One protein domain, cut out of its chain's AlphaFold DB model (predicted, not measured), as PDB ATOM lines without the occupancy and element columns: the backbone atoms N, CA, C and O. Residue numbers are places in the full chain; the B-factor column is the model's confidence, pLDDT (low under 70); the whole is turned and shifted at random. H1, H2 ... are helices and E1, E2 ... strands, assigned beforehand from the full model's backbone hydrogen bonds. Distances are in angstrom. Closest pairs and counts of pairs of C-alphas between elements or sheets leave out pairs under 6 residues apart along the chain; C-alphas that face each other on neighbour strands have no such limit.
ATOM      1  N   PRO A   2      22.662  50.817  92.588       84.44
ATOM      2  CA  PRO A   2      23.027  50.059  91.378       84.44
ATOM      3  C   PRO A   2      22.273  48.723  91.233       84.44
ATOM      4  O   PRO A   2      22.026  48.287  90.115       84.44
ATOM      5  N   ALA A   3      21.835  48.104  92.338       89.12
ATOM      6  CA  ALA A   3      21.176  46.793  92.328       89.12
ATOM      7  C   ALA A   3      19.929  46.721  91.424       89.12
ATOM      8  O   ALA A   3      19.755  45.746  90.702       89.12
ATOM      9  N   PHE A   4      19.071  47.750  91.420       93.88
ATOM     10  CA  PHE A   4      17.876  47.759  90.565       93.88
ATOM     11  C   PHE A   4      18.234  47.798  89.074       93.88
ATOM     12  O   PHE A   4      17.679  47.026  88.300       93.88
ATOM     13  N   LEU A   5      19.204  48.633  88.689       94.88
ATOM     14  CA  LEU A   5      19.677  48.727  87.303       94.88
ATOM     15  C   LEU A   5      20.301  47.407  86.834       94.88
ATOM     16  O   LEU A   5      20.015  46.940  85.735       94.88
ATOM     17  N   LEU A   6      21.106  46.774  87.689       96.12
ATOM     18  CA  LEU A   6      21.734  45.485  87.396       96.12
ATOM     19  C   LEU A   6      20.703  44.358  87.236       96.12
ATOM     20  O   LEU A   6      20.835  43.531  86.336       96.12
ATOM     21  N   ARG A   7      19.633  44.352  88.044       95.88
ATOM     22  CA  ARG A   7      18.516  43.401  87.898       95.88
ATOM     23  C   ARG A   7      17.722  43.591  86.606       95.88
ATOM     24  O   ARG A   7      17.148  42.628  86.115       95.88
ATOM     25  N   CYS A   8      17.714  44.798  86.045       94.75
ATOM     26  CA  CYS A   8      17.166  45.086  84.718       94.75
ATOM     27  C   CYS A   8      18.181  44.841  83.585       94.75
ATOM     28  O   CYS A   8      17.968  45.302  82.465       94.75
ATOM     29  N   SER A   9      19.298  44.161  83.874       92.06
ATOM     30  CA  SER A   9      20.377  43.860  82.924       92.06
ATOM     31  C   SER A   9      21.014  45.097  82.282       92.06
ATOM     32  O   SER A   9      21.628  45.008  81.218       92.06
ATOM     33  N   CYS A  10      20.919  46.264  82.926       94.94
ATOM     34  CA  CYS A  10      21.678  47.430  82.500       94.94
ATOM     35  C   CYS A  10      23.176  47.199  82.752       94.94
ATOM     36  O   CYS A  10      23.570  46.626  83.772       94.94
ATOM     37  N   ARG A  11      24.022  47.699  81.843       97.50
ATOM     38  CA  ARG A  11      25.468  47.806  82.070       97.50
ATOM     39  C   ARG A  11      25.742  49.001  82.975       97.50
ATOM     40  O   ARG A  11      25.386  50.123  82.618       97.50
ATOM     41  N   VAL A  12      26.347  48.760  84.132       97.56
ATOM     42  CA  VAL A  12      26.564  49.775  85.169       97.56
ATOM     43  C   VAL A  12      28.049  49.876  85.476       97.56
ATOM     44  O   VAL A  12      28.689  48.876  85.784       97.56
ATOM     45  N   LEU A  13      28.568  51.100  85.439       97.62
ATOM     46  CA  LEU A  13      29.871  51.453  85.984       97.62
ATOM     47  C   LEU A  13      29.657  52.141  87.336       97.62
ATOM     48  O   LEU A  13      28.976  53.164  87.406       97.62
ATOM     49  N   LEU A  14      30.216  51.573  88.400       96.75
ATOM     50  CA  LEU A  14      30.249  52.170  89.728       96.75
ATOM     51  C   LEU A  14      31.639  52.762  89.972       96.75
ATOM     52  O   LEU A  14      32.611  52.016  90.067       96.75
ATOM     53  N   LEU A  15      31.700  54.087  90.086       96.62
ATOM     54  CA  LEU A  15      32.891  54.834  90.486       96.62
ATOM     55  C   LEU A  15      32.750  55.199  91.965       96.62
ATOM     56  O   LEU A  15      31.757  55.824  92.344       96.62
ATOM     57  N   ASP A  16      33.694  54.780  92.799       94.88
ATOM     58  CA  ASP A  16      33.631  54.995  94.247       94.88
ATOM     59  C   ASP A  16      35.012  55.333  94.814       94.88
ATOM     60  O   ASP A  16      35.971  54.599  94.605       94.88
ATOM     61  N   ALA A  17      35.104  56.426  95.570       95.25
ATOM     62  CA  ALA A  17      36.341  56.864  96.212       95.25
ATOM     63  C   ALA A  17      36.601  56.184  97.571       95.25
ATOM     64  O   ALA A  17      37.563  56.535  98.249       95.25
ATOM     65  N   GLY A  18      35.715  55.296  98.038       92.88
ATOM     66  CA  GLY A  18      35.914  54.524  99.268       92.88
ATOM     67  C   GLY A  18      35.815  55.342 100.562       92.88
ATOM     68  O   GLY A  18      36.296  54.912 101.607       92.88
ATOM     69  N   ARG A  19      35.191  56.529 100.527       93.00
ATOM     70  CA  ARG A  19      35.134  57.476 101.664       93.00
ATOM     71  C   ARG A  19      33.705  57.714 102.172       93.00
ATOM     72  O   ARG A  19      33.230  58.852 102.132       93.00
ATOM     73  N   PRO A  20      33.003  56.686 102.690       92.88
ATOM     74  CA  PRO A  20      31.640  56.853 103.185       92.88
ATOM     75  C   PRO A  20      31.592  57.843 104.357       92.88
ATOM     76  O   PRO A  20      32.542  57.956 105.139       92.88
ATOM     77  N   ARG A  21      30.491  58.594 104.479       92.69
ATOM     78  CA  ARG A  21      30.350  59.681 105.469       92.69
ATOM     79  C   ARG A  21      30.443  59.177 106.911       92.69
ATOM     80  O   ARG A  21      31.140  59.775 107.721       92.69
ATOM     81  N   ASN A  22      29.800  58.051 107.210       90.44
ATOM     82  CA  ASN A  22      29.740  57.450 108.545       90.44
ATOM     83  C   ASN A  22      30.947  56.560 108.892       90.44
ATOM     84  O   ASN A  22      30.878  55.802 109.850       90.44
ATOM     85  N   ARG A  23      32.064  56.660 108.158       91.44
ATOM     86  CA  ARG A  23      33.309  55.906 108.425       91.44
ATOM     87  C   ARG A  23      33.918  56.118 109.816       91.44
ATOM     88  O   ARG A  23      34.803  55.367 110.197       91.44
ATOM     89  N   PHE A  24      33.494  57.164 110.521       89.75
ATOM     90  CA  PHE A  24      33.963  57.489 111.866       89.75
ATOM     91  C   PHE A  24      33.195  56.748 112.969       89.75
ATOM     92  O   PHE A  24      33.701  56.640 114.081       89.75
ATOM     93  N   ALA A  25      31.994  56.244 112.668       88.06
ATOM     94  CA  ALA A  25      31.194  55.478 113.615       88.06
ATOM     95  C   ALA A  25      31.654  54.013 113.648       88.06
ATOM     96  O   ALA A  25      32.001  53.439 112.611       88.06
ATOM     97  N   ALA A  26      31.617  53.393 114.827       87.19
ATOM     98  CA  ALA A  26      31.997  51.989 114.996       87.19
ATOM     99  C   ALA A  26      30.984  51.022 114.355       87.19
ATOM    100  O   ALA A  26      31.369  50.003 113.778       87.19
ATOM    101  N   ALA A  27      29.695  51.357 114.426       89.81
ATOM    102  CA  ALA A  27      28.595  50.542 113.931       89.81
ATOM    103  C   ALA A  27      27.486  51.400 113.309       89.81
ATOM    104  O   ALA A  27      27.399  52.608 113.532       89.81
ATOM    105  N   SER A  28      26.650  50.767 112.489       90.69
ATOM    106  CA  SER A  28      25.427  51.366 111.958       90.69
ATOM    107  C   SER A  28      24.232  50.968 112.818       90.69
ATOM    108  O   SER A  28      24.075  49.797 113.138       90.69
ATOM    109  N   HIS A  29      23.338  51.914 113.094       89.50
ATOM    110  CA  HIS A  29      22.075  51.670 113.796       89.50
ATOM    111  C   HIS A  29      20.887  52.229 113.016       89.50
ATOM    112  O   HIS A  29      21.048  53.064 112.121       89.50
ATOM    113  N   GLY A  30      19.689  51.740 113.327       86.88
ATOM    114  CA  GLY A  30      18.449  52.126 112.656       86.88
ATOM    115  C   GLY A  30      18.303  51.547 111.246       86.88
ATOM    116  O   GLY A  30      17.397  51.944 110.512       86.88
ATOM    117  N   PHE A  31      19.169  50.606 110.854       90.25
ATOM    118  CA  PHE A  31      19.078  49.908 109.577       90.25
ATOM    119  C   PHE A  31      18.596  48.473 109.798       90.25
ATOM    120  O   PHE A  31      19.330  47.625 110.302       90.25
ATOM    121  N   LEU A  32      17.346  48.196 109.415       91.44
ATOM    122  CA  LEU A  32      16.735  46.876 109.569       91.44
ATOM    123  C   LEU A  32      17.618  45.771 108.959       91.44
ATOM    124  O   LEU A  32      17.983  45.829 107.786       91.44
ATOM    125  N   GLY A  33      17.937  44.758 109.768       93.25
ATOM    126  CA  GLY A  33      18.799  43.635 109.385       93.25
ATOM    127  C   GLY A  33      20.305  43.920 109.437       93.25
ATOM    128  O   GLY A  33      21.086  43.013 109.171       93.25
ATOM    129  N   GLN A  34      20.716  45.146 109.773       94.88
ATOM    130  CA  GLN A  34      22.116  45.576 109.887       94.88
ATOM    131  C   GLN A  34      22.366  46.419 111.151       94.88
ATOM    132  O   GLN A  34      23.358  47.143 111.232       94.88
ATOM    133  N   ASP A  35      21.454  46.367 112.122       91.12
ATOM    134  CA  ASP A  35      21.584  47.121 113.366       91.12
ATOM    135  C   ASP A  35      22.765  46.595 114.197       91.12
ATOM    136  O   ASP A  35      22.918  45.385 114.372       91.12
ATOM    137  N   GLY A  36      23.637  47.499 114.642       89.94
ATOM    138  CA  GLY A  36      24.884  47.173 115.332       89.94
ATOM    139  C   GLY A  36      25.995  46.628 114.428       89.94
ATOM    140  O   GLY A  36      27.065  46.279 114.925       89.94
ATOM    141  N   VAL A  37      25.793  46.556 113.108       94.06
ATOM    142  CA  VAL A  37      26.798  45.998 112.192       94.06
ATOM    143  C   VAL A  37      27.821  47.075 111.797       94.06
ATOM    144  O   VAL A  37      27.433  48.179 111.398       94.06
ATOM    145  N   PRO A  38      29.137  46.781 111.846       93.38
ATOM    146  CA  PRO A  38      30.167  47.697 111.368       93.38
ATOM    147  C   PRO A  38      29.986  48.064 109.894       93.38
ATOM    148  O   PRO A  38      29.745  47.200 109.047       93.38
ATOM    149  N   LEU A  39      30.195  49.340 109.559       92.38
ATOM    150  CA  LEU A  39      30.042  49.846 108.190       92.38
ATOM    151  C   LEU A  39      30.851  49.043 107.162       92.38
ATOM    152  O   LEU A  39      30.357  48.758 106.072       92.38
ATOM    153  N   GLY A  40      32.083  48.659 107.510       93.12
ATOM    154  CA  GLY A  40      32.939  47.856 106.638       93.12
ATOM    155  C   GLY A  40      32.303  46.516 106.256       93.12
ATOM    156  O   GLY A  40      32.353  46.128 105.091       93.12
ATOM    157  N   ALA A  41      31.630  45.852 107.202       95.56
ATOM    158  CA  ALA A  41      30.941  44.588 106.956       95.56
ATOM    159  C   ALA A  41      29.693  44.781 106.079       95.56
ATOM    160  O   ALA A  41      29.487  44.018 105.134       95.56
ATOM    161  N   ILE A  42      28.915  45.845 106.320       95.75
ATOM    162  CA  ILE A  42      27.756  46.203 105.484       95.75
ATOM    163  C   ILE A  42      28.202  46.448 104.036       95.75
ATOM    164  O   ILE A  42      27.629  45.891 103.097       95.75
ATOM    165  N   MET A  43      29.250  47.252 103.844       94.00
ATOM    166  CA  MET A  43      29.784  47.577 102.521       94.00
ATOM    167  C   MET A  43      30.355  46.344 101.816       94.00
ATOM    168  O   MET A  43      30.103  46.158 100.627       94.00
ATOM    169  N   ALA A  44      31.085  45.483 102.530       94.00
ATOM    170  CA  ALA A  44      31.605  44.236 101.977       94.00
ATOM    171  C   ALA A  44      30.472  43.302 101.523       94.00
ATOM    172  O   ALA A  44      30.498  42.810 100.394       94.00
ATOM    173  N   GLY A  45      29.439  43.128 102.353       95.94
ATOM    174  CA  GLY A  45      28.255  42.341 102.007       95.94
ATOM    175  C   GLY A  45      27.526  42.894 100.781       95.94
ATOM    176  O   GLY A  45      27.208  42.145  99.857       95.94
ATOM    177  N   ALA A  46      27.330  44.214 100.716       94.38
ATOM    178  CA  ALA A  46      26.724  44.867  99.560       94.38
ATOM    179  C   ALA A  46      27.563  44.679  98.282       94.38
ATOM    180  O   ALA A  46      27.015  44.342  97.232       94.38
ATOM    181  N   ARG A  47      28.892  44.842  98.356       93.62
ATOM    182  CA  ARG A  47      29.794  44.611  97.215       93.62
ATOM    183  C   ARG A  47      29.738  43.165  96.732       93.62
ATOM    184  O   ARG A  47      29.653  42.952  95.528       93.62
ATOM    185  N   ALA A  48      29.722  42.192  97.642       95.19
ATOM    186  CA  ALA A  48      29.614  40.778  97.290       95.19
ATOM    187  C   ALA A  48      28.299  40.466  96.554       95.19
ATOM    188  O   ALA A  48      28.308  39.786  95.532       95.19
ATOM    189  N   GLN A  49      27.174  41.021  97.015       95.44
ATOM    190  CA  GLN A  49      25.881  40.864  96.339       95.44
ATOM    191  C   GLN A  49      25.875  41.493  94.940       95.44
ATOM    192  O   GLN A  49      25.317  40.926  94.003       95.44
ATOM    193  N   LEU A  50      26.495  42.664  94.785       95.94
ATOM    194  CA  LEU A  50      26.590  43.359  93.502       95.94
ATOM    195  C   LEU A  50      27.541  42.653  92.521       95.94
ATOM    196  O   LEU A  50      27.271  42.640  91.323       95.94
ATOM    197  N   ALA A  51      28.608  42.023  93.016       94.06
ATOM    198  CA  ALA A  51      29.571  41.284  92.199       94.06
ATOM    199  C   ALA A  51      28.969  40.053  91.497       94.06
ATOM    200  O   ALA A  51      29.534  39.568  90.522       94.06
ATOM    201  N   ALA A  52      27.803  39.570  91.943       95.56
ATOM    202  CA  ALA A  52      27.078  38.491  91.274       95.56
ATOM    203  C   ALA A  52      26.503  38.897  89.899       95.56
ATOM    204  O   ALA A  52      26.085  38.032  89.130       95.56
ATOM    205  N   TYR A  53      26.462  40.195  89.577       97.06
ATOM    206  CA  TYR A  53      25.924  40.694  88.313       97.06
ATOM    207  C   TYR A  53      27.054  40.936  87.300       97.06
ATOM    208  O   TYR A  53      27.860  41.847  87.496       97.06
ATOM    209  N   PRO A  54      27.095  40.211  86.165       96.31
ATOM    210  CA  PRO A  54      28.191  40.318  85.195       96.31
ATOM    211  C   PRO A  54      28.206  41.647  84.428       96.31
ATOM    212  O   PRO A  54      29.194  41.986  83.785       96.31
ATOM    213  N   THR A  55      27.109  42.408  84.468       97.06
ATOM    214  CA  THR A  55      26.995  43.718  83.816       97.06
ATOM    215  C   THR A  55      27.503  44.872  84.685       97.06
ATOM    216  O   THR A  55      27.417  46.030  84.266       97.06
ATOM    217  N   LEU A  56      28.017  44.574  85.882       97.69
ATOM    218  CA  LEU A  56      28.655  45.539  86.765       97.69
ATOM    219  C   LEU A  56      30.149  45.655  86.460       97.69
ATOM    220  O   LEU A  56      30.867  44.668  86.352       97.69
ATOM    221  N   THR A  57      30.638  46.885  86.424       96.88
ATOM    222  CA  THR A  57      32.059  47.199  86.544       96.88
ATOM    223  C   THR A  57      32.230  48.157  87.712       96.88
ATOM    224  O   THR A  57      31.530  49.162  87.791       96.88
ATOM    225  N   CYS A  58      33.141  47.844  88.626       95.25
ATOM    226  CA  CYS A  58      33.497  48.717  89.739       95.25
ATOM    227  C   CYS A  58      34.904  49.256  89.510       95.25
ATOM    228  O   CYS A  58      35.814  48.475  89.239       95.25
ATOM    229  N   VAL A  59      35.075  50.565  89.654       96.06
ATOM    230  CA  VAL A  59      36.382  51.223  89.643       96.06
ATOM    231  C   VAL A  59      36.488  52.052  90.912       96.06
ATOM    232  O   VAL A  59      35.599  52.846  91.231       96.06
ATOM    233  N   GLU A  60      37.560  51.824  91.659       95.81
ATOM    234  CA  GLU A  60      37.901  52.669  92.793       95.81
ATOM    235  C   GLU A  60      38.586  53.931  92.273       95.81
ATOM    236  O   GLU A  60      39.548  53.849  91.515       95.81
ATOM    237  N   GLY A  61      38.066  55.097  92.644       95.19
ATOM    238  CA  GLY A  61      38.606  56.358  92.164       95.19
ATOM    239  C   GLY A  61      37.770  57.566  92.555       95.19
ATOM    240  O   GLY A  61      36.550  57.491  92.724       95.19
ATOM    241  N   LEU A  62      38.448  58.703  92.696       96.19
ATOM    242  CA  LEU A  62      37.805  59.990  92.915       96.19
ATOM    243  C   LEU A  62      37.429  60.599  91.566       96.19
ATOM    244  O   LEU A  62      38.304  60.874  90.755       96.19
ATOM    245  N   VAL A  63      36.138  60.832  91.350       96.38
ATOM    246  CA  VAL A  63      35.655  61.633  90.222       96.38
ATOM    247  C   VAL A  63      35.957  63.103  90.493       96.38
ATOM    248  O   VAL A  63      35.524  63.631  91.516       96.38
ATOM    249  N   GLU A  64      36.650  63.767  89.570       96.50
ATOM    250  CA  GLU A  64      36.919  65.210  89.645       96.50
ATOM    251  C   GLU A  64      36.008  66.018  88.729       96.50
ATOM    252  O   GLU A  64      35.635  67.144  89.059       96.50
ATOM    253  N   GLN A  65      35.640  65.454  87.579       95.06
ATOM    254  CA  GLN A  65      34.825  66.148  86.590       95.06
ATOM    255  C   GLN A  65      33.766  65.215  86.017       95.06
ATOM    256  O   GLN A  65      34.027  64.050  85.717       95.06
ATOM    257  N   ALA A  66      32.565  65.750  85.832       95.94
ATOM    258  CA  ALA A  66      31.499  65.106  85.088       95.94
ATOM    259  C   ALA A  66      30.775  66.168  84.262       95.94
ATOM    260  O   ALA A  66      30.375  67.204  84.792       95.94
ATOM    261  N   ALA A  67      30.621  65.914  82.969       94.25
ATOM    262  CA  ALA A  67      29.988  66.837  82.040       94.25
ATOM    263  C   ALA A  67      29.268  66.068  80.930       94.25
ATOM    264  O   ALA A  67      29.485  64.871  80.733       94.25
ATOM    265  N   GLY A  68      28.406  66.767  80.200       95.12
ATOM    266  CA  GLY A  68      27.719  66.224  79.034       95.12
ATOM    267  C   GLY A  68      26.222  66.471  79.074       95.12
ATOM    268  O   GLY A  68      25.737  67.393  79.732       95.12
ATOM    269  N   ARG A  69      25.493  65.646  78.330       93.94
ATOM    270  CA  ARG A  69      24.043  65.742  78.148       93.94
ATOM    271  C   ARG A  69      23.416  64.358  78.173       93.94
ATOM    272  O   ARG A  69      24.106  63.342  78.183       93.94
ATOM    273  N   LEU A  70      22.087  64.317  78.170       93.19
ATOM    274  CA  LEU A  70      21.348  63.062  78.086       93.19
ATOM    275  C   LEU A  70      21.877  62.196  76.930       93.19
ATOM    276  O   LEU A  70      22.067  62.691  75.824       93.19
ATOM    277  N   ASP A  71      22.100  60.913  77.217       94.56
ATOM    278  CA  ASP A  71      22.675  59.919  76.303       94.56
ATOM    279  C   ASP A  71      24.179  60.070  75.988       94.56
ATOM    280  O   ASP A  71      24.728  59.164  75.365       94.56
ATOM    281  N   ASP A  72      24.862  61.099  76.501       96.12
ATOM    282  CA  ASP A  72      26.269  61.413  76.200       96.12
ATOM    283  C   ASP A  72      26.958  62.139  77.378       96.12
ATOM    284  O   ASP A  72      27.172  63.354  77.357       96.12
ATOM    285  N   PHE A  73      27.247  61.400  78.455       97.56
ATOM    286  CA  PHE A  73      28.006  61.895  79.607       97.56
ATOM    287  C   PHE A  73      29.440  61.373  79.597       97.56
ATOM    288  O   PHE A  73      29.675  60.192  79.328       97.56
ATOM    289  N   GLN A  74      30.370  62.232  80.011       97.94
ATOM    290  CA  GLN A  74      31.760  61.898  80.294       97.94
ATOM    291  C   GLN A  74      32.078  62.168  81.766       97.94
ATOM    292  O   GLN A  74      31.667  63.182  82.331       97.94
ATOM    293  N   VAL A  75      32.832  61.257  82.376       97.94
ATOM    294  CA  VAL A  75      33.332  61.369  83.749       97.94
ATOM    295  C   VAL A  75      34.841  61.170  83.743       97.94
ATOM    296  O   VAL A  75      35.327  60.246  83.091       97.94
ATOM    297  N   ILE A  76      35.569  62.025  84.459       97.75
ATOM    298  CA  ILE A  76      37.029  62.000  84.572       97.75
ATOM    299  C   ILE A  76      37.405  61.813  86.042       97.75
ATOM    300  O   ILE A  76      36.911  62.527  86.924       97.75
ATOM    301  N   LEU A  77      38.254  60.821  86.296       97.75
ATOM    302  CA  LEU A  77      38.844  60.551  87.601       97.75
ATOM    303  C   LEU A  77      40.095  61.411  87.833       97.75
ATOM    304  O   LEU A  77      40.719  61.881  86.886       97.75
ATOM    305  N   ALA A  78      40.490  61.561  89.096       96.56
ATOM    306  CA  ALA A  78      41.678  62.314  89.506       96.56
ATOM    307  C   ALA A  78      42.997  61.782  88.920       96.56
ATOM    308  O   ALA A  78      43.976  62.513  88.805       96.56
ATOM    309  N   ASP A  79      43.038  60.504  88.543       95.69
ATOM    310  CA  ASP A  79      44.185  59.879  87.878       95.69
ATOM    311  C   ASP A  79      44.183  60.078  86.348       95.69
ATOM    312  O   ASP A  79      45.055  59.564  85.647       95.69
ATOM    313  N   GLY A  80      43.207  60.823  85.819       96.62
ATOM    314  CA  GLY A  80      43.038  61.107  84.397       96.62
ATOM    315  C   GLY A  80      42.261  60.043  83.619       96.62
ATOM    316  O   GLY A  80      42.000  60.247  82.430       96.62
ATOM    317  N   GLN A  81      41.853  58.928  84.238       97.62
ATOM    318  CA  GLN A  81      40.993  57.954  83.567       97.62
ATOM    319  C   GLN A  81      39.642  58.579  83.210       97.62
ATOM    320  O   GLN A  81      39.027  59.280  84.013       97.62
ATOM    321  N   SER A  82      39.153  58.288  82.004       97.06
ATOM    322  CA  SER A  82      37.880  58.818  81.515       97.06
ATOM    323  C   SER A  82      36.908  57.706  81.148       97.06
ATOM    324  O   SER A  82      37.290  56.727  80.504       97.06
ATOM    325  N   PHE A  83      35.639  57.904  81.483       97.75
ATOM    326  CA  PHE A  83      34.558  56.970  81.201       97.75
ATOM    327  C   PHE A  83      33.386  57.685  80.539       97.75
ATOM    328  O   PHE A  83      33.143  58.864  80.797       97.75
ATOM    329  N   GLN A  84      32.641  56.956  79.709       97.12
ATOM    330  CA  GLN A  84      31.430  57.459  79.061       97.12
ATOM    331  C   GLN A  84      30.204  56.642  79.459       97.12
ATOM    332  O   GLN A  84      30.274  55.426  79.663       97.12
ATOM    333  N   GLY A  85      29.058  57.312  79.531       95.62
ATOM    334  CA  GLY A  85      27.790  56.687  79.870       95.62
ATOM    335  C   GLY A  85      26.597  57.470  79.343       95.62
ATOM    336  O   GLY A  85      26.631  58.684  79.196       95.62
ATOM    337  N   ARG A  86      25.493  56.767  79.089       96.00
ATOM    338  CA  ARG A  86      24.255  57.400  78.608       96.00
ATOM    339  C   ARG A  86      23.497  58.137  79.709       96.00
ATOM    340  O   ARG A  86      22.696  59.031  79.444       96.00
ATOM    341  N   ARG A  87      23.662  57.700  80.952       95.50
ATOM    342  CA  ARG A  87      22.982  58.226  82.136       95.50
ATOM    343  C   ARG A  87      24.007  58.332  83.256       95.50
ATOM    344  O   ARG A  87      24.881  57.474  83.358       95.50
ATOM    345  N   LEU A  88      23.856  59.349  84.094       95.06
ATOM    346  CA  LEU A  88      24.694  59.593  85.260       95.06
ATOM    347  C   LEU A  88      23.809  59.619  86.508       95.06
ATOM    348  O   LEU A  88      22.803  60.323  86.541       95.06
ATOM    349  N   VAL A  89      24.173  58.838  87.524       94.56
ATOM    350  CA  VAL A  89      23.509  58.846  88.834       94.56
ATOM    351  C   VAL A  89      24.508  59.361  89.858       94.56
ATOM    352  O   VAL A  89      25.531  58.722  90.098       94.56
ATOM    353  N   LEU A  90      24.204  60.501  90.476       94.38
ATOM    354  CA  LEU A  90      25.044  61.082  91.517       94.38
ATOM    355  C   LEU A  90      24.660  60.505  92.879       94.38
ATOM    356  O   LEU A  90      23.558  60.722  93.375       94.38
ATOM    357  N   ALA A  91      25.586  59.766  93.482       92.88
ATOM    358  CA  ALA A  91      25.440  59.176  94.813       92.88
ATOM    359  C   ALA A  91      26.672  59.465  95.692       92.88
ATOM    360  O   ALA A  91      27.082  58.634  96.496       92.88
ATOM    361  N   MET A  92      27.266  60.652  95.529       91.38
ATOM    362  CA  MET A  92      28.526  61.067  96.168       91.38
ATOM    363  C   MET A  92      28.412  61.399  97.668       91.38
ATOM    364  O   MET A  92      29.413  61.667  98.326       91.38
ATOM    365  N   GLY A  93      27.199  61.367  98.222       91.00
ATOM    366  CA  GLY A  93      26.952  61.679  99.626       91.00
ATOM    367  C   GLY A  93      27.191  63.154  99.959       91.00
ATOM    368  O   GLY A  93      26.979  64.035  99.130       91.00
ATOM    369  N   ALA A  94      27.595  63.409 101.203       90.44
ATOM    370  CA  ALA A  94      27.892  64.739 101.727       90.44
ATOM    371  C   ALA A  94      29.095  64.678 102.675       90.44
ATOM    372  O   ALA A  94      29.408  63.619 103.234       90.44
ATOM    373  N   ARG A  95      29.737  65.828 102.885       90.31
ATOM    374  CA  ARG A  95      30.805  66.020 103.867       90.31
ATOM    375  C   ARG A  95      30.286  66.876 105.018       90.31
ATOM    376  O   ARG A  95      29.599  67.863 104.787       90.31
ATOM    377  N   ASP A  96      30.658  66.502 106.235       89.94
ATOM    378  CA  ASP A  96      30.464  67.341 107.413       89.94
ATOM    379  C   ASP A  96      31.555  68.422 107.461       89.94
ATOM    380  O   ASP A  96      32.752  68.114 107.455       89.94
ATOM    381  N   GLU A  97      31.138  69.687 107.477       92.06
ATOM    382  CA  GLU A  97      32.002  70.825 107.786       92.06
ATOM    383  C   GLU A  97      32.028  71.006 109.299       92.06
ATOM    384  O   GLU A  97      31.005  71.278 109.930       92.06
ATOM    385  N   LEU A  98      33.200  70.783 109.886       88.88
ATOM    386  CA  LEU A  98      33.381  70.835 111.328       88.88
ATOM    387  C   LEU A  98      33.848  72.237 111.739       88.88
ATOM    388  O   LEU A  98      34.727  72.784 111.068       88.88
ATOM    389  N   PRO A  99      33.310  72.811 112.830       89.81
ATOM    390  CA  PRO A  99      33.846  74.038 113.404       89.81
ATOM    391  C   PRO A  99      35.328  73.886 113.754       89.81
ATOM    392  O   PRO A  99      35.742  72.833 114.246       89.81
ATOM    393  N   ASP A 100      36.103  74.951 113.553       92.25
ATOM    394  CA  ASP A 100      37.518  74.996 113.930       92.25
ATOM    395  C   ASP A 100      37.657  75.169 115.452       92.25
ATOM    396  O   ASP A 100      37.810  76.270 115.981       92.25
ATOM    397  N   LEU A 101      37.476  74.061 116.172       92.25
ATOM    398  CA  LEU A 101      37.546  73.983 117.626       92.25
ATOM    399  C   LEU A 101      38.495  72.850 118.044       92.25
ATOM    400  O   LEU A 101      38.391  71.744 117.502       92.25
ATOM    401  N   PRO A 102      39.363  73.063 119.052       92.75
ATOM    402  CA  PRO A 102      40.274  72.029 119.529       92.75
ATOM    403  C   PRO A 102      39.562  70.720 119.907       92.75
ATOM    404  O   PRO A 102      38.669  70.679 120.764       92.75
ATOM    405  N   GLY A 103      39.977  69.615 119.285       88.62
ATOM    406  CA  GLY A 103      39.419  68.291 119.542       88.62
ATOM    407  C   GLY A 103      38.122  67.965 118.787       88.62
ATOM    408  O   GLY A 103      37.534  66.913 119.046       88.62
ATOM    409  N   MET A 104      37.627  68.857 117.919       90.38
ATOM    410  CA  MET A 104      36.404  68.628 117.140       90.38
ATOM    411  C   MET A 104      36.576  67.481 116.142       90.38
ATOM    412  O   MET A 104      35.764  66.556 116.113       90.38
ATOM    413  N   ALA A 105      37.637  67.524 115.334       89.81
ATOM    414  CA  ALA A 105      37.878  66.530 114.292       89.81
ATOM    415  C   ALA A 105      38.264  65.166 114.882       89.81
ATOM    416  O   ALA A 105      37.851  64.128 114.372       89.81
ATOM    417  N   GLU A 106      39.010  65.171 115.983       89.31
ATOM    418  CA  GLU A 106      39.533  63.986 116.659       89.31
ATOM    419  C   GLU A 106      38.432  63.161 117.333       89.31
ATOM    420  O   GLU A 106      38.562  61.944 117.458       89.31
ATOM    421  N   ARG A 107      37.346  63.813 117.770       86.25
ATOM    422  CA  ARG A 107      36.219  63.164 118.462       86.25
ATOM    423  C   ARG A 107      34.977  62.988 117.588       86.25
ATOM    424  O   ARG A 107      33.975  62.452 118.069       86.25
ATOM    425  N   TRP A 108      35.002  63.443 116.335       87.94
ATOM    426  CA  TRP A 108      33.856  63.328 115.436       87.94
ATOM    427  C   TRP A 108      33.511  61.860 115.161       87.94
ATOM    428  O   TRP A 108      34.361  61.090 114.724       87.94
ATOM    429  N   GLY A 109      32.257  61.474 115.407       84.06
ATOM    430  CA  GLY A 109      31.751  60.112 115.213       84.06
ATOM    431  C   GLY A 109      32.028  59.132 116.359       84.06
ATOM    432  O   GLY A 109      31.519  58.018 116.308       84.06
ATOM    433  N   THR A 110      32.781  59.533 117.388       79.56
ATOM    434  CA  THR A 110      33.082  58.697 118.569       79.56
ATOM    435  C   THR A 110      32.621  59.326 119.882       79.56
ATOM    436  O   THR A 110      32.129  58.623 120.755       79.56
ATOM    437  N   GLY A 111      32.749  60.649 120.025       76.88
ATOM    438  CA  GLY A 111      32.266  61.399 121.194       76.88
ATOM    439  C   GLY A 111      31.518  62.691 120.848       76.88
ATOM    440  O   GLY A 111      30.768  63.212 121.670       76.88
ATOM    441  N   ILE A 112      31.694  63.209 119.630       83.31
ATOM    442  CA  ILE A 112      30.922  64.327 119.077       83.31
ATOM    443  C   ILE A 112      30.102  63.798 117.910       83.31
ATOM    444  O   ILE A 112      30.649  63.217 116.971       83.31
ATOM    445  N   LEU A 113      28.787  63.994 117.974       82.31
ATOM    446  CA  LEU A 113      27.841  63.286 117.121       82.31
ATOM    447  C   LEU A 113      26.867  64.274 116.474       82.31
ATOM    448  O   LEU A 113      26.380  65.209 117.106       82.31
ATOM    449  N   HIS A 114      26.553  64.038 115.202       82.31
ATOM    450  CA  HIS A 114      25.550  64.821 114.474       82.31
ATOM    451  C   HIS A 114      24.129  64.267 114.657       82.31
ATOM    452  O   HIS A 114      23.168  65.009 114.837       82.31
ATOM    453  N   CYS A 115      23.984  62.945 114.547       84.50
ATOM    454  CA  CYS A 115      22.687  62.288 114.440       84.50
ATOM    455  C   CYS A 115      22.317  61.640 115.777       84.50
ATOM    456  O   CYS A 115      22.945  60.632 116.122       84.50
ATOM    457  N   PRO A 116      21.296  62.143 116.499       79.19
ATOM    458  CA  PRO A 116      20.839  61.504 117.722       79.19
ATOM    459  C   PRO A 116      20.278  60.115 117.423       79.19
ATOM    460  O   PRO A 116      20.706  59.171 118.048       79.19
ATOM    461  N   TYR A 117      19.435  59.903 116.414       81.75
ATOM    462  CA  TYR A 117      18.861  58.566 116.152       81.75
ATOM    463  C   TYR A 117      19.891  57.471 115.865       81.75
ATOM    464  O   TYR A 117      19.673  56.312 116.194       81.75
ATOM    465  N   CYS A 118      21.014  57.853 115.270       82.06
ATOM    466  CA  CYS A 118      22.065  56.932 114.882       82.06
ATOM    467  C   CYS A 118      22.908  56.461 116.083       82.06
ATOM    468  O   CYS A 118      23.607  55.468 115.947       82.06
ATOM    469  N   HIS A 119      22.851  57.172 117.221       74.56
ATOM    470  CA  HIS A 119      23.702  56.920 118.396       74.56
ATOM    471  C   HIS A 119      22.951  56.969 119.752       74.56
ATOM    472  O   HIS A 119      23.500  56.609 120.786       74.56
ATOM    473  N   ALA A 120      21.701  57.448 119.788       58.09
ATOM    474  CA  ALA A 120      20.902  57.664 121.002       58.09
ATOM    475  C   ALA A 120      20.157  56.405 121.446       58.09
ATOM    476  O   ALA A 120      19.824  56.284 122.623       58.09
ATOM    477  N   ALA A 121      19.939  55.445 120.543       51.72
ATOM    478  CA  ALA A 121      19.527  54.095 120.909       51.72
ATOM    479  C   ALA A 121      20.746  53.298 121.401       51.72
ATOM    480  O   ALA A 121      21.057  52.251 120.858       51.72
ATOM    481  N   GLY A 122      21.447  53.850 122.393       44.59
ATOM    482  CA  GLY A 122      22.525  53.216 123.128       44.59
ATOM    483  C   GLY A 122      23.555  52.467 122.286       44.59
ATOM    484  O   GLY A 122      23.453  51.259 122.091       44.59
ATOM    485  N   ASP A 123      24.704  53.099 122.107       44.28
ATOM    486  CA  ASP A 123      25.939  52.414 122.468       44.28
ATOM    487  C   ASP A 123      25.832  52.135 123.986       44.28
ATOM    488  O   ASP A 123      26.369  52.872 124.811       44.28
ATOM    489  N   VAL A 124      25.059  51.117 124.402       43.09
ATOM    490  CA  VAL A 124      24.763  50.797 125.822       43.09
ATOM    491  C   VAL A 124      26.053  50.524 126.631       43.09
ATOM    492  O   VAL A 124      26.026  50.410 127.852       43.09
ATOM    493  N   ALA A 125      27.210  50.485 125.967       43.88
ATOM    494  CA  ALA A 125      28.533  50.386 126.563       43.88
ATOM    495  C   ALA A 125      29.145  51.717 127.058       43.88
ATOM    496  O   ALA A 125      30.189  51.660 127.710       43.88
ATOM    497  N   SER A 126      28.577  52.904 126.792       44.03
ATOM    498  CA  SER A 126      29.166  54.151 127.313       44.03
ATOM    499  C   SER A 126      28.151  55.218 127.737       44.03
ATOM    500  O   SER A 126      27.589  55.915 126.892       44.03
ATOM    501  N   PRO A 127      27.957  55.431 129.054       41.47
ATOM    502  CA  PRO A 127      27.324  56.632 129.572       41.47
ATOM    503  C   PRO A 127      28.348  57.772 129.507       41.47
ATOM    504  O   PRO A 127      28.965  58.124 130.508       41.47
ATOM    505  N   LEU A 128      28.600  58.318 128.320       41.97
ATOM    506  CA  LEU A 128      29.435  59.509 128.177       41.97
ATOM    507  C   LEU A 128      28.591  60.692 127.707       41.97
ATOM    508  O   LEU A 128      27.593  60.549 127.004       41.97
ATOM    509  N   HIS A 129      28.974  61.872 128.189       44.75
ATOM    510  CA  HIS A 129      28.344  63.154 127.906       44.75
ATOM    511  C   HIS A 129      28.417  63.468 126.401       44.75
ATOM    512  O   HIS A 129      29.364  64.098 125.937       44.75
ATOM    513  N   ASN A 130      27.428  63.012 125.634       50.81
ATOM    514  CA  ASN A 130      27.368  63.216 124.191       50.81
ATOM    515  C   ASN A 130      26.866  64.634 123.872       50.81
ATOM    516  O   ASN A 130      25.744  65.006 124.218       50.81
ATOM    517  N   GLY A 131      27.695  65.426 123.189       51.59
ATOM    518  CA  GLY A 131      27.293  66.705 122.608       51.59
ATOM    519  C   GLY A 131      26.715  66.492 121.211       51.59
ATOM    520  O   GLY A 131      27.466  66.219 120.275       51.59
ATOM    521  N   THR A 132      25.393  66.611 121.064       51.38
ATOM    522  CA  THR A 132      24.722  66.542 119.755       51.38
ATOM    523  C   THR A 132      24.804  67.897 119.053       51.38
ATOM    524  O   THR A 132      24.289  68.889 119.567       51.38
ATOM    525  N   LEU A 133      25.403  67.939 117.861       48.12
ATOM    526  CA  LEU A 133      25.415  69.119 116.993       48.12
ATOM    527  C   LEU A 133      24.482  68.894 115.798       48.12
ATOM    528  O   LEU A 133      24.801  68.141 114.880       48.12
ATOM    529  N   ALA A 134      23.331  69.566 115.782       41.41
ATOM    530  CA  ALA A 134      22.462  69.606 114.609       41.41
ATOM    531  C   ALA A 134      22.922  70.731 113.666       41.41
ATOM    532  O   ALA A 134      22.911  71.898 114.049       41.41
ATOM    533  N   SER A 135      23.305  70.402 112.428       43.34
ATOM    534  CA  SER A 135      23.533  71.396 111.368       43.34
ATOM    535  C   SER A 135      22.850  70.951 110.076       43.34
ATOM    536  O   SER A 135      23.173  69.910 109.508       43.34
ATOM    537  N   ALA A 136      21.882  71.747 109.615       39.59
ATOM    538  CA  ALA A 136      21.046  71.478 108.443       39.59
ATOM    539  C   ALA A 136      21.669  71.942 107.103       39.59
ATOM    540  O   ALA A 136      20.992  71.945 106.078       39.59
ATOM    541  N   ALA A 137      22.943  72.347 107.076       41.50
ATOM    542  CA  ALA A 137      23.509  73.092 105.943       41.50
ATOM    543  C   ALA A 137      23.851  72.244 104.692       41.50
ATOM    544  O   ALA A 137      23.834  72.757 103.576       41.50
ATOM    545  N   GLY A 138      24.121  70.941 104.836       38.94
ATOM    546  CA  GLY A 138      24.676  70.116 103.745       38.94
ATOM    547  C   GLY A 138      23.716  69.750 102.600       38.94
ATOM    548  O   GLY A 138      24.170  69.351 101.529       38.94
ATOM    549  N   VAL A 139      22.397  69.881 102.785       45.62
ATOM    550  CA  VAL A 139      21.395  69.481 101.771       45.62
ATOM    551  C   VAL A 139      21.373  70.451 100.578       45.62
ATOM    552  O   VAL A 139      21.109  70.040  99.449       45.62
ATOM    553  N   MET A 140      21.733  71.720 100.790       40.19
ATOM    554  CA  MET A 140      21.631  72.759  99.756       40.19
ATOM    555  C   MET A 140      22.704  72.644  98.662       40.19
ATOM    556  O   MET A 140      22.420  72.927  97.501       40.19
ATOM    557  N   ALA A 141      23.913  72.170  98.987       38.19
ATOM    558  CA  ALA A 141      25.001  72.029  98.011       38.19
ATOM    559  C   ALA A 141      24.737  70.905  96.989       38.19
ATOM    560  O   ALA A 141      25.002  71.063  95.798       38.19
ATOM    561  N   ALA A 142      24.147  69.790  97.434       41.38
ATOM    562  CA  ALA A 142      23.721  68.710  96.543       41.38
ATOM    563  C   ALA A 142      22.554  69.145  95.638       41.38
ATOM    564  O   ALA A 142      22.499  68.755  94.472       41.38
ATOM    565  N   PHE A 143      21.655  69.989  96.153       45.00
ATOM    566  CA  PHE A 143      20.544  70.547  95.385       45.00
ATOM    567  C   PHE A 143      21.029  71.524  94.304       45.00
ATOM    568  O   PHE A 143      20.584  71.439  93.164       45.00
ATOM    569  N   ALA A 144      22.000  72.387  94.622       37.50
ATOM    570  CA  ALA A 144      22.598  73.316  93.663       37.50
ATOM    571  C   ALA A 144      23.327  72.588  92.518       37.50
ATOM    572  O   ALA A 144      23.116  72.924  91.355       37.50
ATOM    573  N   ALA A 145      24.109  71.546  92.827       44.66
ATOM    574  CA  ALA A 145      24.773  70.726  91.809       44.66
ATOM    575  C   ALA A 145      23.773  69.930  90.944       44.66
ATOM    576  O   ALA A 145      23.977  69.754  89.743       44.66
ATOM    577  N   HIS A 146      22.667  69.468  91.539       49.31
ATOM    578  CA  HIS A 146      21.576  68.826  90.807       49.31
ATOM    579  C   HIS A 146      20.870  69.806  89.857       49.31
ATOM    580  O   HIS A 146      20.671  69.482  88.689       49.31
ATOM    581  N   HIS A 147      20.558  71.018  90.321       41.28
ATOM    582  CA  HIS A 147      19.909  72.052  89.513       41.28
ATOM    583  C   HIS A 147      20.790  72.543  88.361       41.28
ATOM    584  O   HIS A 147      20.306  72.650  87.233       41.28
ATOM    585  N   SER A 148      22.095  72.730  88.589       38.50
ATOM    586  CA  SER A 148      23.021  73.142  87.527       38.50
ATOM    587  C   SER A 148      23.141  72.114  86.398       38.50
ATOM    588  O   SER A 148      23.400  72.480  85.257       38.50
ATOM    589  N   LEU A 149      22.932  70.826  86.697       44.00
ATOM    590  CA  LEU A 149      22.965  69.743  85.707       44.00
ATOM    591  C   LEU A 149      21.631  69.547  84.970       44.00
ATOM    592  O   LEU A 149      21.597  68.854  83.954       44.00
ATOM    593  N   LEU A 150      20.544  70.152  85.461       43.81
ATOM    594  CA  LEU A 150      19.223  70.113  84.830       43.81
ATOM    595  C   LEU A 150      18.927  71.334  83.948       43.81
ATOM    596  O   LEU A 150      17.939  71.309  83.218       43.81
ATOM    597  N   GLY A 151      19.776  72.367  83.968       39.16
ATOM    598  CA  GLY A 151      19.594  73.565  83.141       39.16
ATOM    599  C   GLY A 151      18.355  74.391  83.507       39.16
ATOM    600  O   GLY A 151      17.702  74.913  82.604       39.16
TER     601      GLY A 151
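What this domain is: This is residues 2 to 151 of the 152 residues of an uncharacterized protein of Azospirillum sp. RU38E (UniProt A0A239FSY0). Two small sheets, the antiparallel E3 E4 E5 and the parallel pair E1 E2, sit near one end of a loose, elongated model, and a loop-rich head with the short helices H3 and H4 makes the other end. H2 and H5 run lengthwise on separate sides: H2 leads back to E2, and H5 reaches the three-stranded sheet only with its last residues. The printed part has 150 residues, with five named helices and five named strands in the order H1 E1 H2 E2 E3 E4 E5 H3 H4 H5; the class is mixed, helices and strands, with only 66 residues in named elements, under half. It is loose, with a radius of gyration of the C-alphas of 18.3 A, and spans 53 by 35 by 26 A, only just elongated.

How they stand to each other: Start at E3, residues 63 to 69, which forms a hairpin with E4, residues 72 to 77; N 67 and O 74 are 3.0 A apart, within hydrogen-bond range. E4 forms a second hairpin with E5, residues 82 to 85, where N 75 and O 83 are 2.9 A apart; the three make a meander, each strand the antiparallel neighbour of the one before. Look next at E1, residues 12 to 16, near E5, and at its parallel neighbour E2, residues 56 to 60, where N 14 and O 57 are 2.8 A apart. With H2, residues 39 to 51, they form a strand-helix-strand unit, two parallel strands with a helix between them in the chain, and its crossover is right-handed. H1, residues 2 to 7, is close to H2 but not clearly touching: the closest C-alphas, of Ala 3 and Leu 50, are 6.5 A apart, at a shallow tilt of 29 degrees, the same way. H5, residues 139 to 150, only grazes the three-stranded sheet, with its residues 149 to 150. H3, residues 104 to 107, and H4, residues 116 to 119, are apart. In H1, H2 and H5 every O i to N i+4 pair is within hydrogen-bond range; H3 and H4 are too short for such a pair.

Where its parts are: Find C-alpha 63 at (35.655, 61.633, 90.222); from there E3 runs 17.2 A, and E4 returns over 17.0 A. H2 begins at C-alpha 39, (30.042, 49.846, 108.190), and runs 18.1 A. H5 runs 17.1 A to C-alpha 150 at (19.223, 70.113, 84.830).

The domain as a whole: The C-alphas farthest apart, of Asp 72 and Pro 127, are 53.6 A apart. The printed part has no cut. The links E1 to H2, E5 to H3 and H4 to H5 are long. Residues 112 to 113 pair in parallel with residues 131 to 132. Residues 120 to 151 have pLDDT under 70.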